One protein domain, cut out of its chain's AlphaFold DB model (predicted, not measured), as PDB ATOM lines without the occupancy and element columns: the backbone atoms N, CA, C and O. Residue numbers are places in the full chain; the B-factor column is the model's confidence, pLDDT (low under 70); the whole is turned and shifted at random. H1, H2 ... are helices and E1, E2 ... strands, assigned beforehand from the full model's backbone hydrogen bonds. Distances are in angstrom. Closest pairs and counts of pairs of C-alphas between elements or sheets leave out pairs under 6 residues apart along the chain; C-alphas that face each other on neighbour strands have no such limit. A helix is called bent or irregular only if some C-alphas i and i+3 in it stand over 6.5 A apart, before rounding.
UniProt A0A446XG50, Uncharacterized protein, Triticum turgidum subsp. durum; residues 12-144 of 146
ATOM      1  N   VAL A  12      41.515 -86.548 114.179       61.25
ATOM      2  CA  VAL A  12      40.202 -87.126 114.487       61.25
ATOM      3  C   VAL A  12      39.678 -87.953 113.314       61.25
ATOM      4  O   VAL A  12      39.247 -89.078 113.545       61.25
ATOM      5  N   THR A  13      39.756 -87.446 112.080       62.91
ATOM      6  CA  THR A  13      39.292 -88.174 110.882       62.91
ATOM      7  C   THR A  13      40.115 -89.435 110.639       62.91
ATOM      8  O   THR A  13      39.552 -90.507 110.465       62.91
ATOM      9  N   VAL A  14      41.446 -89.358 110.759       68.00
ATOM     10  CA  VAL A  14      42.322 -90.536 110.615       68.00
ATOM     11  C   VAL A  14      42.008 -91.597 111.674       68.00
ATOM     12  O   VAL A  14      41.945 -92.787 111.369       68.00
ATOM     13  N   ARG A  15      41.753 -91.190 112.924       67.62
ATOM     14  CA  ARG A  15      41.370 -92.124 113.997       67.62
ATOM     15  C   ARG A  15      39.998 -92.759 113.764       67.62
ATOM     16  O   ARG A  15      39.815 -93.925 114.109       67.62
ATOM     17  N   VAL A  16      39.044 -92.020 113.202       69.31
ATOM     18  CA  VAL A  16      37.704 -92.533 112.881       69.31
ATOM     19  C   VAL A  16      37.765 -93.495 111.698       69.31
ATOM     20  O   VAL A  16      37.259 -94.611 111.809       69.31
ATOM     21  N   GLU A  17      38.449 -93.130 110.616       69.88
ATOM     22  CA  GLU A  17      38.679 -94.001 109.457       69.88
ATOM     23  C   GLU A  17      39.409 -95.288 109.848       69.88
ATOM     24  O   GLU A  17      38.986 -96.380 109.467       69.88
ATOM     25  N   SER A  18      40.457 -95.186 110.672       71.81
ATOM     26  CA  SER A  18      41.187 -96.351 111.181       71.81
ATOM     27  C   SER A  18      40.318 -97.253 112.061       71.81
ATOM     28  O   SER A  18      40.484 -98.475 112.048       71.81
ATOM     29  N   ALA A  19      39.398 -96.684 112.842       70.19
ATOM     30  CA  ALA A  19      38.457 -97.477 113.625       70.19
ATOM     31  C   ALA A  19      37.462 -98.203 112.706       70.19
ATOM     32  O   ALA A  19      37.190 -99.386 112.904       70.19
ATOM     33  N   TRP A  20      36.947 -97.527 111.673       75.88
ATOM     34  CA  TRP A  20      36.019 -98.120 110.705       75.88
ATOM     35  C   TRP A  20      36.647 -99.226 109.866       75.88
ATOM     36  O   TRP A  20      36.009-100.258 109.661       75.88
ATOM     37  N   SER A  21      37.883 -99.038 109.402       76.50
ATOM     38  CA  SER A  21      38.578-100.025 108.569       76.50
ATOM     39  C   SER A  21      38.888-101.313 109.327       76.50
ATOM     40  O   SER A  21      38.910-102.391 108.737       76.50
ATOM     41  N   SER A  22      39.079-101.212 110.641       75.38
ATOM     42  CA  SER A  22      39.439-102.343 111.487       75.38
ATOM     43  C   SER A  22      38.249-102.982 112.198       75.38
ATOM     44  O   SER A  22      38.413-104.064 112.746       75.38
ATOM     45  N   VAL A  23      37.040-102.401 112.145       80.31
ATOM     46  CA  VAL A  23      35.883-102.880 112.927       80.31
ATOM     47  C   VAL A  23      35.563-104.355 112.697       80.31
ATOM     48  O   VAL A  23      35.238-105.047 113.649       80.31
ATOM     49  N   ASN A  24      35.702-104.860 111.469       77.62
ATOM     50  CA  ASN A  24      35.386-106.252 111.130       77.62
ATOM     51  C   ASN A  24      36.439-107.261 111.618       77.62
ATOM     52  O   ASN A  24      36.207-108.459 111.514       77.62
ATOM     53  N   LEU A  25      37.584-106.792 112.121       76.88
ATOM     54  CA  LEU A  25      38.665-107.641 112.633       76.88
ATOM     55  C   LEU A  25      38.478-108.027 114.106       76.88
ATOM     56  O   LEU A  25      39.261-108.818 114.618       76.88
ATOM     57  N   TYR A  26      37.490-107.447 114.793       79.31
ATOM     58  CA  TYR A  26      37.267-107.660 116.221       79.31
ATOM     59  C   TYR A  26      36.076-108.578 116.453       79.31
ATOM     60  O   TYR A  26      34.992-108.337 115.916       79.31
ATOM     61  N   ASP A  27      36.249-109.547 117.346       81.56
ATOM     62  CA  ASP A  27      35.186-110.470 117.756       81.56
ATOM     63  C   ASP A  27      34.089-109.776 118.579       81.56
ATOM     64  O   ASP A  27      32.949-110.242 118.626       81.56
ATOM     65  N   LEU A  28      34.419-108.649 119.225       84.69
ATOM     66  CA  LEU A  28      33.502-107.876 120.056       84.69
ATOM     67  C   LEU A  28      33.540-106.379 119.726       84.69
ATOM     68  O   LEU A  28      34.582-105.722 119.795       84.69
ATOM     69  N   LEU A  29      32.362-105.826 119.438       88.19
ATOM     70  CA  LEU A  29      32.143-104.410 119.163       88.19
ATOM     71  C   LEU A  29      31.245-103.778 120.230       88.19
ATOM     72  O   LEU A  29      30.090-104.168 120.392       88.19
ATOM     73  N   ILE A  30      31.740-102.740 120.906       90.38
ATOM     74  CA  ILE A  30      30.941-101.942 121.844       90.38
ATOM     75  C   ILE A  30      30.604-100.603 121.194       90.38
ATOM     76  O   ILE A  30      31.488 -99.773 120.973       90.38
ATOM     77  N   VAL A  31      29.319-100.371 120.927       90.88
ATOM     78  CA  VAL A  31      28.804 -99.088 120.439       90.88
ATOM     79  C   VAL A  31      28.314 -98.285 121.632       90.88
ATOM     80  O   VAL A  31      27.334 -98.653 122.271       90.88
ATOM     81  N   MET A  32      28.980 -97.175 121.941       90.00
ATOM     82  CA  MET A  32      28.654 -96.346 123.095       90.00
ATOM     83  C   MET A  32      28.206 -94.945 122.702       90.00
ATOM     84  O   MET A  32      28.903 -94.244 121.964       90.00
ATOM     85  N   PHE A  33      27.095 -94.479 123.274       89.88
ATOM     86  CA  PHE A  33      26.602 -93.119 123.060       89.88
ATOM     87  C   PHE A  33      26.147 -92.445 124.359       89.88
ATOM     88  O   PHE A  33      25.864 -93.093 125.361       89.88
ATOM     89  N   ASP A  34      26.133 -91.113 124.342       91.75
ATOM     90  CA  ASP A  34      25.690 -90.266 125.451       91.75
ATOM     91  C   ASP A  34      24.165 -90.114 125.400       91.75
ATOM     92  O   ASP A  34      23.640 -89.456 124.499       91.75
ATOM     93  N   VAL A  35      23.461 -90.730 126.352       92.88
ATOM     94  CA  VAL A  35      21.989 -90.760 126.363       92.88
ATOM     95  C   VAL A  35      21.395 -89.388 126.649       92.88
ATOM     96  O   VAL A  35      20.432 -88.987 126.000       92.88
ATOM     97  N   ASN A  36      21.983 -88.635 127.578       91.81
ATOM     98  CA  ASN A  36      21.514 -87.290 127.905       91.81
ATOM     99  C   ASN A  36      21.631 -86.357 126.690       91.81
ATOM    100  O   ASN A  36      20.709 -85.592 126.403       91.81
ATOM    101  N   ARG A  37      22.726 -86.453 125.922       90.38
ATOM    102  CA  ARG A  37      22.847 -85.705 124.663       90.38
ATOM    103  C   ARG A  37      21.854 -86.192 123.610       90.38
ATOM    104  O   ARG A  37      21.268 -85.355 122.939       90.38
ATOM    105  N   HIS A  38      21.659 -87.501 123.470       92.00
ATOM    106  CA  HIS A  38      20.696 -88.073 122.522       92.00
ATOM    107  C   HIS A  38      19.264 -87.580 122.771       92.00
ATOM    108  O   HIS A  38      18.546 -87.288 121.822       92.00
ATOM    109  N   LEU A  39      18.878 -87.421 124.038       90.62
ATOM    110  CA  LEU A  39      17.578 -86.875 124.432       90.62
ATOM    111  C   LEU A  39      17.463 -85.363 124.179       90.62
ATOM    112  O   LEU A  39      16.449 -84.908 123.659       90.62
ATOM    113  N   LYS A  40      18.491 -84.580 124.536       91.12
ATOM    114  CA  LYS A  40      18.454 -83.105 124.441       91.12
ATOM    115  C   LYS A  40      18.703 -82.576 123.028       91.12
ATOM    116  O   LYS A  40      18.141 -81.558 122.640       91.12
ATOM    117  N   MET A  41      19.588 -83.228 122.281       90.00
ATOM    118  CA  MET A  41      20.038 -82.831 120.945       90.00
ATOM    119  C   MET A  41      20.258 -84.092 120.091       90.00
ATOM    120  O   MET A  41      21.409 -84.504 119.889       90.00
ATOM    121  N   PRO A  42      19.172 -84.740 119.629       86.81
ATOM    122  CA  PRO A  42      19.259 -85.989 118.885       86.81
ATOM    123  C   PRO A  42      20.053 -85.807 117.590       86.81
ATOM    124  O   PRO A  42      19.733 -84.968 116.750       86.81
ATOM    125  N   ASP A  43      21.085 -86.631 117.410       85.25
ATOM    126  CA  ASP A  43      21.881 -86.662 116.186       85.25
ATOM    127  C   ASP A  43      21.430 -87.837 115.313       85.25
ATOM    128  O   ASP A  43      21.594 -89.011 115.662       85.25
ATOM    129  N   SER A  44      20.872 -87.518 114.143       87.81
ATOM    130  CA  SER A  44      20.378 -88.521 113.195       87.81
ATOM    131  C   SER A  44      21.456 -89.518 112.752       87.81
ATOM    132  O   SER A  44      21.128 -90.660 112.425       87.81
ATOM    133  N   ARG A  45      22.738 -89.130 112.776       84.19
ATOM    134  CA  ARG A  45      23.862 -90.004 112.412       84.19
ATOM    135  C   ARG A  45      24.066 -91.109 113.439       84.19
ATOM    136  O   ARG A  45      24.283 -92.248 113.043       84.19
ATOM    137  N   VAL A  46      23.918 -90.802 114.732       86.31
ATOM    138  CA  VAL A  46      23.994 -91.802 115.813       86.31
ATOM    139  C   VAL A  46      22.884 -92.832 115.639       86.31
ATOM    140  O   VAL A  46      23.148 -94.031 115.631       86.31
ATOM    141  N   ILE A  47      21.651 -92.367 115.417       90.12
ATOM    142  CA  ILE A  47      20.488 -93.243 115.226       90.12
ATOM    143  C   ILE A  47      20.686 -94.143 114.006       90.12
ATOM    144  O   ILE A  47      20.502 -95.355 114.099       90.12
ATOM    145  N   LYS A  48      21.077 -93.562 112.864       90.94
ATOM    146  CA  LYS A  48      21.340 -94.313 111.629       90.94
ATOM    147  C   LYS A  48      22.454 -95.335 111.822       90.94
ATOM    148  O   LYS A  48      22.329 -96.450 111.329       90.94
ATOM    149  N   LEU A  49      23.512 -94.980 112.550       89.00
ATOM    150  CA  LEU A  49      24.625 -95.880 112.816       89.00
ATOM    151  C   LEU A  49      24.206 -97.076 113.668       89.00
ATOM    152  O   LEU A  49      24.463 -98.211 113.279       89.00
ATOM    153  N   ILE A  50      23.550 -96.820 114.801       92.25
ATOM    154  CA  ILE A  50      23.078 -97.873 115.706       92.25
ATOM    155  C   ILE A  50      22.123 -98.798 114.952       92.25
ATOM    156  O   ILE A  50      22.305-100.009 114.984       92.25
ATOM    157  N   LYS A  51      21.170 -98.241 114.192       93.75
ATOM    158  CA  LYS A  51      20.258 -99.044 113.368       93.75
ATOM    159  C   LYS A  51      20.994 -99.861 112.309       93.75
ATOM    160  O   LYS A  51      20.701-101.036 112.169       93.75
ATOM    161  N   ARG A  52      21.970 -99.287 111.598       91.38
ATOM    162  CA  ARG A  52      22.754-100.008 110.580       91.38
ATOM    163  C   ARG A  52      23.554-101.163 111.185       91.38
ATOM    164  O   ARG A  52      23.594-102.237 110.603       91.38
ATOM    165  N   LEU A  53      24.197-100.944 112.331       90.31
ATOM    166  CA  LEU A  53      24.969-101.981 113.025       90.31
ATOM    167  C   LEU A  53      24.075-103.024 113.709       90.31
ATOM    168  O   LEU A  53      24.504-104.159 113.891       90.31
ATOM    169  N   GLY A  54      22.857-102.649 114.092       92.50
ATOM    170  CA  GLY A  54      21.901-103.522 114.765       92.50
ATOM    171  C   GLY A  54      20.894-104.213 113.844       92.50
ATOM    172  O   GLY A  54      20.150-105.058 114.326       92.50
ATOM    173  N   ALA A  55      20.834-103.861 112.556       92.56
ATOM    174  CA  ALA A  55      19.826-104.378 111.626       92.56
ATOM    175  C   ALA A  55      19.953-105.888 111.388       92.56
ATOM    176  O   ALA A  55      18.946-106.571 111.239       92.56
ATOM    177  N   GLU A  56      21.184-106.400 111.371       89.19
ATOM    178  CA  GLU A  56      21.480-107.799 111.080       89.19
ATOM    179  C   GLU A  56      22.480-108.363 112.090       89.19
ATOM    180  O   GLU A  56      23.398-107.670 112.549       89.19
ATOM    181  N   VAL A  57      22.302-109.642 112.412       90.00
ATOM    182  CA  VAL A  57      23.234-110.409 113.240       90.00
ATOM    183  C   VAL A  57      24.515-110.642 112.449       90.00
ATOM    184  O   VAL A  57      24.470-111.117 111.315       90.00
ATOM    185  N   ASN A  58      25.667-110.344 113.051       86.69
ATOM    186  CA  ASN A  58      26.953-110.720 112.479       86.69
ATOM    187  C   ASN A  58      27.441-112.026 113.134       86.69
ATOM    188  O   ASN A  58      27.727-112.013 114.330       86.69
ATOM    189  N   PRO A  59      27.572-113.136 112.387       86.50
ATOM    190  CA  PRO A  59      27.986-114.420 112.956       86.50
ATOM    191  C   PRO A  59      29.421-114.408 113.505       86.50
ATOM    192  O   PRO A  59      29.736-115.186 114.399       86.50
ATOM    193  N   ASN A  60      30.274-113.513 113.001       83.56
ATOM    194  CA  ASN A  60      31.690-113.437 113.362       83.56
ATOM    195  C   ASN A  60      31.991-112.321 114.372       83.56
ATOM    196  O   ASN A  60      33.140-112.136 114.752       83.56
ATOM    197  N   GLN A  61      30.988-111.532 114.769       84.62
ATOM    198  CA  GLN A  61      31.195-110.399 115.662       84.62
ATOM    199  C   GLN A  61      29.992-110.183 116.569       84.62
ATOM    200  O   GLN A  61      28.909-109.801 116.121       84.62
ATOM    201  N   LYS A  62      30.230-110.299 117.871       88.94
ATOM    202  CA  LYS A  62      29.281-109.901 118.904       88.94
ATOM    203  C   LYS A  62      29.230-108.385 119.003       88.94
ATOM    204  O   LYS A  62      30.255-107.704 118.913       88.94
ATOM    205  N   ARG A  63      28.038-107.834 119.219       90.88
ATOM    206  CA  ARG A  63      27.855-106.388 119.374       90.88
ATOM    207  C   ARG A  63      27.083-106.074 120.638       90.88
ATOM    208  O   ARG A  63      26.083-106.714 120.953       90.88
ATOM    209  N   ILE A  64      27.540-105.043 121.331       93.31
ATOM    210  CA  ILE A  64      26.930-104.525 122.549       93.31
ATOM    211  C   ILE A  64      26.560-103.067 122.321       93.31
ATOM    212  O   ILE A  64      27.385-102.284 121.839       93.31
ATOM    213  N   LEU A  65      25.352-102.684 122.728       94.50
ATOM    214  CA  LEU A  65      24.960-101.281 122.793       94.50
ATOM    215  C   LEU A  65      25.120-100.760 124.222       94.50
ATOM    216  O   LEU A  65      24.552-101.300 125.168       94.50
ATOM    217  N   CYS A  66      25.876 -99.681 124.394       94.38
ATOM    218  CA  CYS A  66      26.105 -99.068 125.693       94.38
ATOM    219  C   CYS A  66      25.565 -97.633 125.746       94.38
ATOM    220  O   CYS A  66      26.080 -96.699 125.128       94.38
ATOM    221  N   MET A  67      24.539 -97.461 126.563       94.38
ATOM    222  CA  MET A  67      23.912 -96.205 126.938       94.38
ATOM    223  C   MET A  67      24.706 -95.562 128.081       94.38
ATOM    224  O   MET A  67      24.592 -95.973 129.232       94.38
ATOM    225  N   ASN A  68      25.549 -94.577 127.772       92.69
ATOM    226  CA  ASN A  68      26.411 -93.909 128.751       92.69
ATOM    227  C   ASN A  68      25.805 -92.587 129.249       92.69
ATOM    228  O   ASN A  68      24.989 -91.955 128.575       92.69
ATOM    229  N   LYS A  69      26.280 -92.139 130.415       91.81
ATOM    230  CA  LYS A  69      25.859 -90.924 131.133       91.81
ATOM    231  C   LYS A  69      24.403 -90.941 131.584       91.81
ATOM    232  O   LYS A  69      23.730 -89.912 131.592       91.81
ATOM    233  N   VAL A  70      23.916 -92.114 131.980       92.88
ATOM    234  CA  VAL A  70      22.548 -92.271 132.501       92.88
ATOM    235  C   VAL A  70      22.314 -91.510 133.809       92.88
ATOM    236  O   VAL A  70      21.174 -91.298 134.192       92.88
ATOM    237  N   ASP A  71      23.383 -91.092 134.491       91.69
ATOM    238  CA  ASP A  71      23.335 -90.233 135.676       91.69
ATOM    239  C   ASP A  71      22.915 -88.789 135.378       91.69
ATOM    240  O   ASP A  71      22.465 -88.103 136.286       91.69
ATOM    241  N   LEU A  72      23.048 -88.336 134.127       91.94
ATOM    242  CA  LEU A  72      22.649 -86.991 133.703       91.94
ATOM    243  C   LEU A  72      21.192 -86.921 133.219       91.94
ATOM    244  O   LEU A  72      20.769 -85.874 132.731       91.94
ATOM    245  N   VAL A  73      20.457 -88.035 133.273       92.25
ATOM    246  CA  VAL A  73      19.053 -88.111 132.860       92.25
ATOM    247  C   VAL A  73      18.180 -88.137 134.109       92.25
ATOM    248  O   VAL A  73      18.220 -89.101 134.872       92.25
ATOM    249  N   ASP A  74      17.395 -87.079 134.298       89.62
ATOM    250  CA  ASP A  74      16.580 -86.890 135.501       89.62
ATOM    251  C   ASP A  74      15.360 -87.832 135.536       89.62
ATOM    252  O   ASP A  74      15.059 -88.429 136.571       89.62
ATOM    253  N   ASP A  75      14.676 -88.021 134.397       91.38
ATOM    254  CA  ASP A  75      13.497 -88.891 134.296       91.38
ATOM    255  C   ASP A  75      13.853 -90.296 133.772       91.38
ATOM    256  O   ASP A  75      14.284 -90.497 132.633       91.38
ATOM    257  N   LYS A  76      13.581 -91.319 134.588       88.56
ATOM    258  CA  LYS A  76      13.746 -92.732 134.205       88.56
ATOM    259  C   LYS A  76      12.852 -93.138 133.030       88.56
ATOM    260  O   LYS A  76      13.204 -94.067 132.300       88.56
ATOM    261  N   LYS A  77      11.711 -92.472 132.827       92.81
ATOM    262  CA  LYS A  77      10.824 -92.737 131.685       92.81
ATOM    263  C   LYS A  77      11.512 -92.415 130.363       92.81
ATOM    264  O   LYS A  77      11.285 -93.126 129.386       92.81
ATOM    265  N   ASP A  78      12.379 -91.408 130.330       92.62
ATOM    266  CA  ASP A  78      13.111 -91.046 129.117       92.62
ATOM    267  C   ASP A  78      14.200 -92.065 128.781       92.62
ATOM    268  O   ASP A  78      14.351 -92.433 127.616       92.62
ATOM    269  N   LEU A  79      14.876 -92.626 129.789       90.56
ATOM    270  CA  LEU A  79      15.776 -93.768 129.582       90.56
ATOM    271  C   LEU A  79      15.037 -94.960 128.963       90.56
ATOM    272  O   LEU A  79      15.547 -95.585 128.034       90.56
ATOM    273  N   LEU A  80      13.820 -95.248 129.436       91.44
ATOM    274  CA  LEU A  80      13.007 -96.336 128.895       91.44
ATOM    275  C   LEU A  80      12.588 -96.073 127.441       91.44
ATOM    276  O   LEU A  80      12.595 -97.002 126.638       91.44
ATOM    277  N   LYS A  81      12.262 -94.826 127.077       92.94
ATOM    278  CA  LYS A  81      11.969 -94.460 125.677       92.94
ATOM    279  C   LYS A  81      13.164 -94.743 124.765       92.94
ATOM    280  O   LYS A  81      12.980 -95.285 123.680       92.94
ATOM    281  N   VAL A  82      14.376 -94.403 125.208       92.62
ATOM    282  CA  VAL A  82      15.605 -94.647 124.432       92.62
ATOM    283  C   VAL A  82      15.920 -96.137 124.344       92.62
ATOM    284  O   VAL A  82      16.300 -96.605 123.277       92.62
ATOM    285  N   ALA A  83      15.721 -96.896 125.424       92.44
ATOM    286  CA  ALA A  83      15.883 -98.348 125.389       92.44
ATOM    287  C   ALA A  83      14.935 -98.983 124.358       92.44
ATOM    288  O   ALA A  83      15.397 -99.678 123.457       92.44
ATOM    289  N   LYS A  84      13.643 -98.632 124.412       93.50
ATOM    290  CA  LYS A  84      12.624 -99.099 123.457       93.50
ATOM    291  C   LYS A  84      12.926 -98.713 122.011       93.50
ATOM    292  O   LYS A  84      12.610 -99.458 121.098       93.50
ATOM    293  N   GLN A  85      13.558 -97.560 121.780       93.38
ATOM    294  CA  GLN A  85      13.932 -97.118 120.431       93.38
ATOM    295  C   GLN A  85      14.875 -98.101 119.717       93.38
ATOM    296  O   GLN A  85      14.896 -98.139 118.482       93.38
ATOM    297  N   PHE A  86      15.680 -98.848 120.474       93.75
ATOM    298  CA  PHE A  86      16.722 -99.728 119.950       93.75
ATOM    299  C   PHE A  86      16.551-101.191 120.375       93.75
ATOM    300  O   PHE A  86      17.446-101.983 120.099       93.75
ATOM    301  N   GLU A  87      15.449-101.538 121.041       89.75
ATOM    302  CA  GLU A  87      15.181-102.870 121.600       89.75
ATOM    303  C   GLU A  87      15.045-103.943 120.508       89.75
ATOM    304  O   GLU A  87      15.602-105.026 120.642       89.75
ATOM    305  N   ASP A  88      14.419-103.606 119.378       90.44
ATOM    306  CA  ASP A  88      14.147-104.541 118.274       90.44
ATOM    307  C   ASP A  88      15.332-104.737 117.306       90.44
ATOM    308  O   ASP A  88      15.145-105.108 116.146       90.44
ATOM    309  N   LEU A  89      16.562-104.429 117.729       93.81
ATOM    310  CA  LEU A  89      17.750-104.546 116.879       93.81
ATOM    311  C   LEU A  89      18.464-105.884 117.124       93.81
ATOM    312  O   LEU A  89      19.250-105.981 118.068       93.81
ATOM    313  N   PRO A  90      18.265-106.907 116.265       93.19
ATOM    314  CA  PRO A  90      18.792-108.253 116.508       93.19
ATOM    315  C   PRO A  90      20.323-108.318 116.486       93.19
ATOM    316  O   PRO A  90      20.913-109.236 117.046       93.19
ATOM    317  N   GLY A  91      20.985-107.348 115.849       93.25
ATOM    318  CA  GLY A  91      22.440-107.291 115.775       93.25
ATOM    319  C   GLY A  91      23.132-106.999 117.108       93.25
ATOM    320  O   GLY A  91      24.345-107.183 117.181       93.25
ATOM    321  N   PHE A  92      22.409-106.556 118.145       94.12
ATOM    322  CA  PHE A  92      22.955-106.341 119.486       94.12
ATOM    323  C   PHE A  92      22.558-107.471 120.438       94.12
ATOM    324  O   PHE A  92      21.385-107.716 120.692       94.12
ATOM    325  N   GLU A  93      23.552-108.124 121.034       92.06
ATOM    326  CA  GLU A  93      23.341-109.241 121.966       92.06
ATOM    327  C   GLU A  93      22.930-108.759 123.369       92.06
ATOM    328  O   GLU A  93      22.189-109.421 124.108       92.06
ATOM    329  N   ARG A  94      23.465-107.599 123.766       92.50
ATOM    330  CA  ARG A  94      23.311-107.024 125.104       92.50
ATOM    331  C   ARG A  94      23.270-105.504 125.064       92.50
ATOM    332  O   ARG A  94      23.908-104.857 124.229       92.50
ATOM    333  N   TYR A  95      22.574-104.956 126.054       94.12
ATOM    334  CA  TYR A  95      22.426-103.527 126.284       94.12
ATOM    335  C   TYR A  95      22.922-103.196 127.690       94.12
ATOM    336  O   TYR A  95      22.490-103.819 128.658       94.12
ATOM    337  N   PHE A  96      23.795-102.198 127.814       93.88
ATOM    338  CA  PHE A  96      24.285-101.723 129.110       93.88
ATOM    339  C   PHE A  96      23.915-100.264 129.321       93.88
ATOM    340  O   PHE A  96      24.065 -99.437 128.425       93.88
ATOM    341  N   MET A  97      23.474 -99.939 130.532       93.75
ATOM    342  CA  MET A  97      23.272 -98.570 130.996       93.75
ATOM    343  C   MET A  97      24.358 -98.238 132.010       93.75
ATOM    344  O   MET A  97      24.398 -98.829 133.089       93.75
ATOM    345  N   VAL A  98      25.234 -97.293 131.677       93.06
ATOM    346  CA  VAL A  98      26.403 -96.977 132.501       93.06
ATOM    347  C   VAL A  98      26.518 -95.488 132.798       93.06
ATOM    348  O   VAL A  98      26.138 -94.621 132.008       93.06
ATOM    349  N   SER A  99      27.093 -95.188 133.955       92.38
ATOM    350  CA  SER A  99      27.674 -93.888 134.260       92.38
ATOM    351  C   SER A  99      29.168 -94.079 134.438       92.38
ATOM    352  O   SER A  99      29.615 -94.532 135.492       92.38
ATOM    353  N   GLY A 100      29.949 -93.730 133.415       87.06
ATOM    354  CA  GLY A 100      31.407 -93.841 133.496       87.06
ATOM    355  C   GLY A 100      32.011 -93.023 134.643       87.06
ATOM    356  O   GLY A 100      32.962 -93.470 135.270       87.06
ATOM    357  N   LEU A 101      31.429 -91.860 134.967       85.25
ATOM    358  CA  LEU A 101      31.931 -90.987 136.037       85.25
ATOM    359  C   LEU A 101      31.519 -91.447 137.438       85.25
ATOM    360  O   LEU A 101      32.305 -91.321 138.372       85.25
ATOM    361  N   LYS A 102      30.293 -91.959 137.610       87.00
ATOM    362  CA  LYS A 102      29.801 -92.432 138.918       87.00
ATOM    363  C   LYS A 102      30.062 -93.922 139.152       87.00
ATOM    364  O   LYS A 102      29.723 -94.437 140.211       87.00
ATOM    365  N   GLY A 103      30.603 -94.630 138.160       85.50
ATOM    366  CA  GLY A 103      30.878 -96.069 138.209       85.50
ATOM    367  C   GLY A 103      29.636 -96.969 138.153       85.50
ATOM    368  O   GLY A 103      29.764 -98.192 138.199       85.50
ATOM    369  N   LYS A 104      28.426 -96.405 138.039       89.88
ATOM    370  CA  LYS A 104      27.174 -97.179 137.982       89.88
ATOM    371  C   LYS A 104      27.128 -98.020 136.702       89.88
ATOM    372  O   LYS A 104      27.361 -97.480 135.624       89.88
ATOM    373  N   GLY A 105      26.831 -99.316 136.816       88.62
ATOM    374  CA  GLY A 105      26.740-100.257 135.685       88.62
ATOM    375  C   GLY A 105      28.083-100.627 135.036       88.62
ATOM    376  O   GLY A 105      28.134-101.508 134.185       88.62
ATOM    377  N   VAL A 106      29.189 -99.990 135.442       90.19
ATOM    378  CA  VAL A 106      30.526-100.281 134.899       90.19
ATOM    379  C   VAL A 106      31.007-101.659 135.347       90.19
ATOM    380  O   VAL A 106      31.597-102.375 134.548       90.19
ATOM    381  N   LYS A 107      30.726-102.054 136.596       88.75
ATOM    382  CA  LYS A 107      31.079-103.389 137.104       88.75
ATOM    383  C   LYS A 107      30.429-104.497 136.278       88.75
ATOM    384  O   LYS A 107      31.122-105.428 135.893       88.75
ATOM    385  N   ASP A 108      29.150-104.345 135.949       91.38
ATOM    386  CA  ASP A 108      28.399-105.329 135.162       91.38
ATOM    387  C   ASP A 108      28.946-105.425 133.733       91.38
ATOM    388  O   ASP A 108      29.134-106.521 133.209       91.38
ATOM    389  N   LEU A 109      29.276-104.277 133.123       88.88
ATOM    390  CA  LEU A 109      29.925-104.238 131.814       88.88
ATOM    391  C   LEU A 109      31.298-104.924 131.847       88.88
ATOM    392  O   LEU A 109      31.593-105.737 130.980       88.88
ATOM    393  N   VAL A 110      32.136-104.625 132.843       87.56
ATOM    394  CA  VAL A 110      33.464-105.244 132.982       87.56
ATOM    395  C   VAL A 110      33.346-106.745 133.214       87.56
ATOM    396  O   VAL A 110      34.071-107.501 132.576       87.56
ATOM    397  N   GLN A 111      32.427-107.183 134.075       88.44
ATOM    398  CA  GLN A 111      32.207-108.603 134.329       88.44
ATOM    399  C   GLN A 111      31.795-109.329 133.048       88.44
ATOM    400  O   GLN A 111      32.403-110.335 132.704       88.44
ATOM    401  N   TYR A 112      30.858-108.761 132.283       89.38
ATOM    402  CA  TYR A 112      30.475-109.323 130.990       89.38
ATOM    403  C   TYR A 112      31.676-109.470 130.049       89.38
ATOM    404  O   TYR A 112      31.845-110.513 129.420       89.38
ATOM    405  N   LEU A 113      32.519-108.437 129.950       85.62
ATOM    406  CA  LEU A 113      33.711-108.479 129.102       85.62
ATOM    407  C   LEU A 113      34.703-109.554 129.559       85.62
ATOM    408  O   LEU A 113      35.255-110.259 128.716       85.62
ATOM    409  N   MET A 114      34.900-109.714 130.869       83.62
ATOM    410  CA  MET A 114      35.744-110.773 131.425       83.62
ATOM    411  C   MET A 114      35.199-112.160 131.082       83.62
ATOM    412  O   MET A 114      35.960-113.020 130.640       83.62
ATOM    413  N   ASP A 115      33.888-112.358 131.200       82.75
ATOM    414  CA  ASP A 115      33.244-113.628 130.864       82.75
ATOM    415  C   ASP A 115      33.424-113.964 129.376       82.75
ATOM    416  O   ASP A 115      33.710-115.111 129.033       82.75
ATOM    417  N   GLN A 116      33.344-112.965 128.485       78.75
ATOM    418  CA  GLN A 116      33.638-113.180 127.065       78.75
ATOM    419  C   GLN A 116      35.087-113.635 126.855       78.75
ATOM    420  O   GLN A 116      35.318-114.599 126.132       78.75
ATOM    421  N   VAL A 117      36.061-112.992 127.505       70.06
ATOM    422  CA  VAL A 117      37.486-113.354 127.380       70.06
ATOM    423  C   VAL A 117      37.760-114.770 127.897       70.06
ATOM    424  O   VAL A 117      38.498-115.523 127.258       70.06
ATOM    425  N   LEU A 118      37.149-115.166 129.019       59.69
ATOM    426  CA  LEU A 118      37.318-116.507 129.592       59.69
ATOM    427  C   LEU A 118      36.799-117.615 128.661       59.69
ATOM    428  O   LEU A 118      37.426-118.672 128.573       59.69
ATOM    429  N   ILE A 119      35.720-117.363 127.913       59.25
ATOM    430  CA  ILE A 119      35.189-118.306 126.913       59.25
ATOM    431  C   ILE A 119      36.208-118.555 125.786       59.25
ATOM    432  O   ILE A 119      36.404-119.700 125.369       59.25
ATOM    433  N   TYR A 120      36.908-117.516 125.322       54.91
ATOM    434  CA  TYR A 120      37.957-117.665 124.305       54.91
ATOM    435  C   TYR A 120      39.234-118.311 124.862       54.91
ATOM    436  O   TYR A 120      39.906-119.062 124.152       54.91
ATOM    437  N   SER A 121      39.555-118.087 126.141       49.53
ATOM    438  CA  SER A 121      40.736-118.677 126.785       49.53
ATOM    439  C   SER A 121      40.668-120.202 126.906       49.53
ATOM    440  O   SER A 121      41.719-120.836 126.923       49.53
ATOM    441  N   GLN A 122      39.482-120.816 126.972       45.34
ATOM    442  CA  GLN A 122      39.374-122.281 127.029       45.34
ATOM    443  C   GLN A 122      39.697-122.978 125.694       45.34
ATOM    444  O   GLN A 122      39.941-124.181 125.687       45.34
ATOM    445  N   HIS A 123      39.760-122.237 124.582       43.88
ATOM    446  CA  HIS A 123      40.088-122.768 123.254       43.88
ATOM    447  C   HIS A 123      41.529-122.457 122.796       43.88
ATOM    448  O   HIS A 123      41.902-122.825 121.683       43.88
ATOM    449  N   SER A 124      42.361-121.804 123.622       34.56
ATOM    450  CA  SER A 124      43.736-121.425 123.261       34.56
ATOM    451  C   SER A 124      44.740-121.764 124.369       34.56
ATOM    452  O   SER A 124      44.579-121.370 125.518       34.56
ATOM    453  N   VAL A 125      45.814-122.476 124.006       35.03
ATOM    454  CA  VAL A 125      46.872-123.024 124.890       35.03
ATOM    455  C   VAL A 125      47.868-121.945 125.381       35.03
ATOM    456  O   VAL A 125      48.952-122.258 125.864       35.03
ATOM    457  N   TYR A 126      47.537-120.653 125.287       26.50
ATOM    458  CA  TYR A 126      48.439-119.558 125.666       26.50
ATOM    459  C   TYR A 126      47.847-118.680 126.781       26.50
ATOM    460  O   TYR A 126      46.659-118.361 126.732       26.50
ATOM    461  N   PRO A 127      48.660-118.236 127.765       30.92
ATOM    462  CA  PRO A 127      48.204-117.328 128.813       30.92
ATOM    463  C   PRO A 127      47.682-116.036 128.181       30.92
ATOM    464  O   PRO A 127      48.348-115.455 127.321       30.92
ATOM    465  N   ALA A 128      46.482-115.629 128.602       35.00
ATOM    466  CA  ALA A 128      45.682-114.533 128.071       35.00
ATOM    467  C   ALA A 128      46.503-113.264 127.770       35.00
ATOM    468  O   ALA A 128      46.659-112.372 128.602       35.00
ATOM    469  N   LYS A 129      46.999-113.155 126.535       30.08
ATOM    470  CA  LYS A 129      47.324-111.866 125.932       30.08
ATOM    471  C   LYS A 129      46.009-111.312 125.400       30.08
ATOM    472  O   LYS A 129      45.373-111.969 124.579       30.08
ATOM    473  N   LEU A 130      45.618-110.114 125.846       38.69
ATOM    474  CA  LEU A 130      44.623-109.278 125.162       38.69
ATOM    475  C   LEU A 130      45.169-108.938 123.765       38.69
ATOM    476  O   LEU A 130      45.741-107.879 123.526       38.69
ATOM    477  N   SER A 131      45.085-109.892 122.850       37.06
ATOM    478  CA  SER A 131      45.438-109.707 121.454       37.06
ATOM    479  C   SER A 131      44.208-109.127 120.764       37.06
ATOM    480  O   SER A 131      43.231-109.841 120.559       37.06
ATOM    481  N   ASN A 132      44.239-107.826 120.462       40.34
ATOM    482  CA  ASN A 132      43.307-107.122 119.567       40.34
ATOM    483  C   ASN A 132      41.798-107.350 119.817       40.34
ATOM    484  O   ASN A 132      41.037-107.469 118.868       40.34
ATOM    485  N   SER A 133      41.333-107.435 121.067       42.72
ATOM    486  CA  SER A 133      40.035-108.084 121.352       42.72
ATOM    487  C   SER A 133      38.825-107.148 121.524       42.72
ATOM    488  O   SER A 133      37.703-107.631 121.648       42.72
ATOM    489  N   CYS A 134      38.999-105.820 121.551       40.69
ATOM    490  CA  CYS A 134      37.888-104.868 121.715       40.69
ATOM    491  C   CYS A 134      38.193-103.502 121.086       40.69
ATOM    492  O   CYS A 134      39.120-102.821 121.525       40.69
ATOM    493  N   ILE A 135      37.352-103.038 120.153       45.50
ATOM    494  CA  ILE A 135      37.240-101.597 119.872       45.50
ATOM    495  C   ILE A 135      36.121-101.010 120.721       45.50
ATOM    496  O   ILE A 135      34.973-101.458 120.701       45.50
ATOM    497  N   PHE A 136      36.456 -99.920 121.402       51.00
ATOM    498  CA  PHE A 136      35.497 -99.045 122.048       51.00
ATOM    499  C   PHE A 136      35.068 -97.933 121.080       51.00
ATOM    500  O   PHE A 136      35.765 -96.929 120.914       51.00
ATOM    501  N   PHE A 137      33.918 -98.094 120.424       50.88
ATOM    502  CA  PHE A 137      33.368 -97.043 119.572       50.88
ATOM    503  C   PHE A 137      32.578 -96.053 120.419       50.88
ATOM    504  O   PHE A 137      31.440 -96.306 120.810       50.88
ATOM    505  N   THR A 138      33.144 -94.872 120.663       51.72
ATOM    506  CA  THR A 138      32.339 -93.745 121.147       51.72
ATOM    507  C   THR A 138      31.688 -93.051 119.950       51.72
ATOM    508  O   THR A 138      32.390 -92.491 119.102       51.72
ATOM    509  N   CYS A 139      30.355 -93.009 119.889       44.38
ATOM    510  CA  CYS A 139      29.603 -92.305 118.839       44.38
ATOM    511  C   CYS A 139      29.991 -90.822 118.705       44.38
ATOM    512  O   CYS A 139      29.822 -90.234 117.641       44.38
ATOM    513  N   LYS A 140      30.550 -90.216 119.760       37.84
ATOM    514  CA  LYS A 140      31.006 -88.821 119.748       37.84
ATOM    515  C   LYS A 140      32.122 -88.563 118.723       37.84
ATOM    516  O   LYS A 140      32.173 -87.466 118.183       37.84
ATOM    517  N   HIS A 141      32.987 -89.545 118.452       36.47
ATOM    518  CA  HIS A 141      34.048 -89.407 117.448       36.47
ATOM    519  C   HIS A 141      33.543 -89.690 116.030       36.47
ATOM    520  O   HIS A 141      33.900 -88.959 115.116       36.47
ATOM    521  N   VAL A 142      32.629 -90.650 115.863       41.38
ATOM    522  CA  VAL A 142      32.022 -90.978 114.560       41.38
ATOM    523  C   VAL A 142      31.182 -89.822 114.011       41.38
ATOM    524  O   VAL A 142      31.250 -89.501 112.832       41.38
ATOM    525  N   CYS A 143      30.392 -89.164 114.860       35.50
ATOM    526  CA  CYS A 143      29.534 -88.057 114.435       35.50
ATOM    527  C   CYS A 143      30.260 -86.705 114.378       35.50
ATOM    528  O   CYS A 143      29.611 -85.677 114.234       35.50
ATOM    529  N   SER A 144      31.585 -86.661 114.522       34.00
ATOM    530  CA  SER A 144      32.337 -85.434 114.230       34.00
ATOM    531  C   SER A 144      32.707 -85.320 112.747       34.00
ATOM    532  O   SER A 144      33.318 -84.327 112.355       34.00
TER     533      SER A 144
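AT A GLANCE: This is residues 12 to 144 of the 146 residues of an uncharacterized protein of Triticum turgidum subsp. durum (UniProt A0A446XG50). A twisted sheet of four parallel strands makes the core, with the long helix H5 over one face and H3 over the other; H1, H2 and H4 are on the same face as H3, and this makes three layers, helices on both faces of a sheet. Residues 122 to 127, in the long link after H5, stick out free before the backbone folds back to edge strand E4. The printed part has 133 residues, with named elements in the order H1, E1, H2, H3, E2, H4, E3, H5, E4, H6 and sheet order E3, E2, E1, E4. The class is mixed; the whole is compact, with a radius of gyration of the C-alphas of 15.4 A, yet elongated, with spans of 48 by 31 by 28 A.

HOW THE PARTS SIT: Inner strands E1, residues 28 to 34, and E2, residues 62 to 68, are parallel at 19 degrees, with N 66 and O 31 at 2.8 A. Edge strand E3, residues 94 to 98, is parallel to E2 at 24 degrees, with N 67 and O 96 at 2.8 A. Edge strand E4, residues 135 to 138, is parallel to E1 at 15 degrees, with N 32 and O 137 at 2.8 A. H5, residues 106 to 121, lies over E2 at a height over the sheet of 10.9 A and runs along the strands, at 11 degrees to E2 on the local plane. H3, residues 44 to 54, is on the opposite face, over E2 and E1 at a height of 10.4 A; its closest C-alphas to E1 are those of Ile 50 and Val 31, 7.5 A. H2, residues 35 to 40, and H4, residues 76 to 86, are on the sheet and only just touch, with 3 pairs of C-alphas within 8 A, the closest Val 35 and Leu 79 at 7.6 A; they stand about perpendicular, at 79 degrees. H1, residues 12 to 25, is on the sheet; with residues 12 to 16 alone it only just touches H6, residues 139 to 142, with 3 pairs within 8 A, the closest C-alphas being Val 16 and Val 142 at 6.1 A. H6 only grazes the sheet. Strand-helix-strand units, parallel neighbour strands with helices between, are E1, H2 H3, E2 and E2, H4, E3; E3, H5, E4 is a split one, with E2 and E1 between its strands; the three crossovers are right-handed. Every O i to N i+4 pair is within hydrogen-bond range in H2, H3 and H5, against 8 of 10 in H1 and 6 of 7 in H4; H6 is too short for one.

IN THESE COORDINATES: H1 begins at C-alpha 12, (40.202, -87.126, 114.487), and is irregular, C-alphas 21 and 24 being 7.5 A apart. H5 is 22.5 A long, E1 20.0 A and E2 19.0 A. H6 ends at C-alpha 142, (32.022, -90.978, 114.560).

THE WHOLE: The C-alphas farthest apart, Lys 40 and Val 125, are 49.0 A apart. The printed part has no cut; the link from H5 to E4, 13 residues, is long. Mean pLDDT of the printed part is 78.2, with residues 12 to 17 and 118 to 144 under 70.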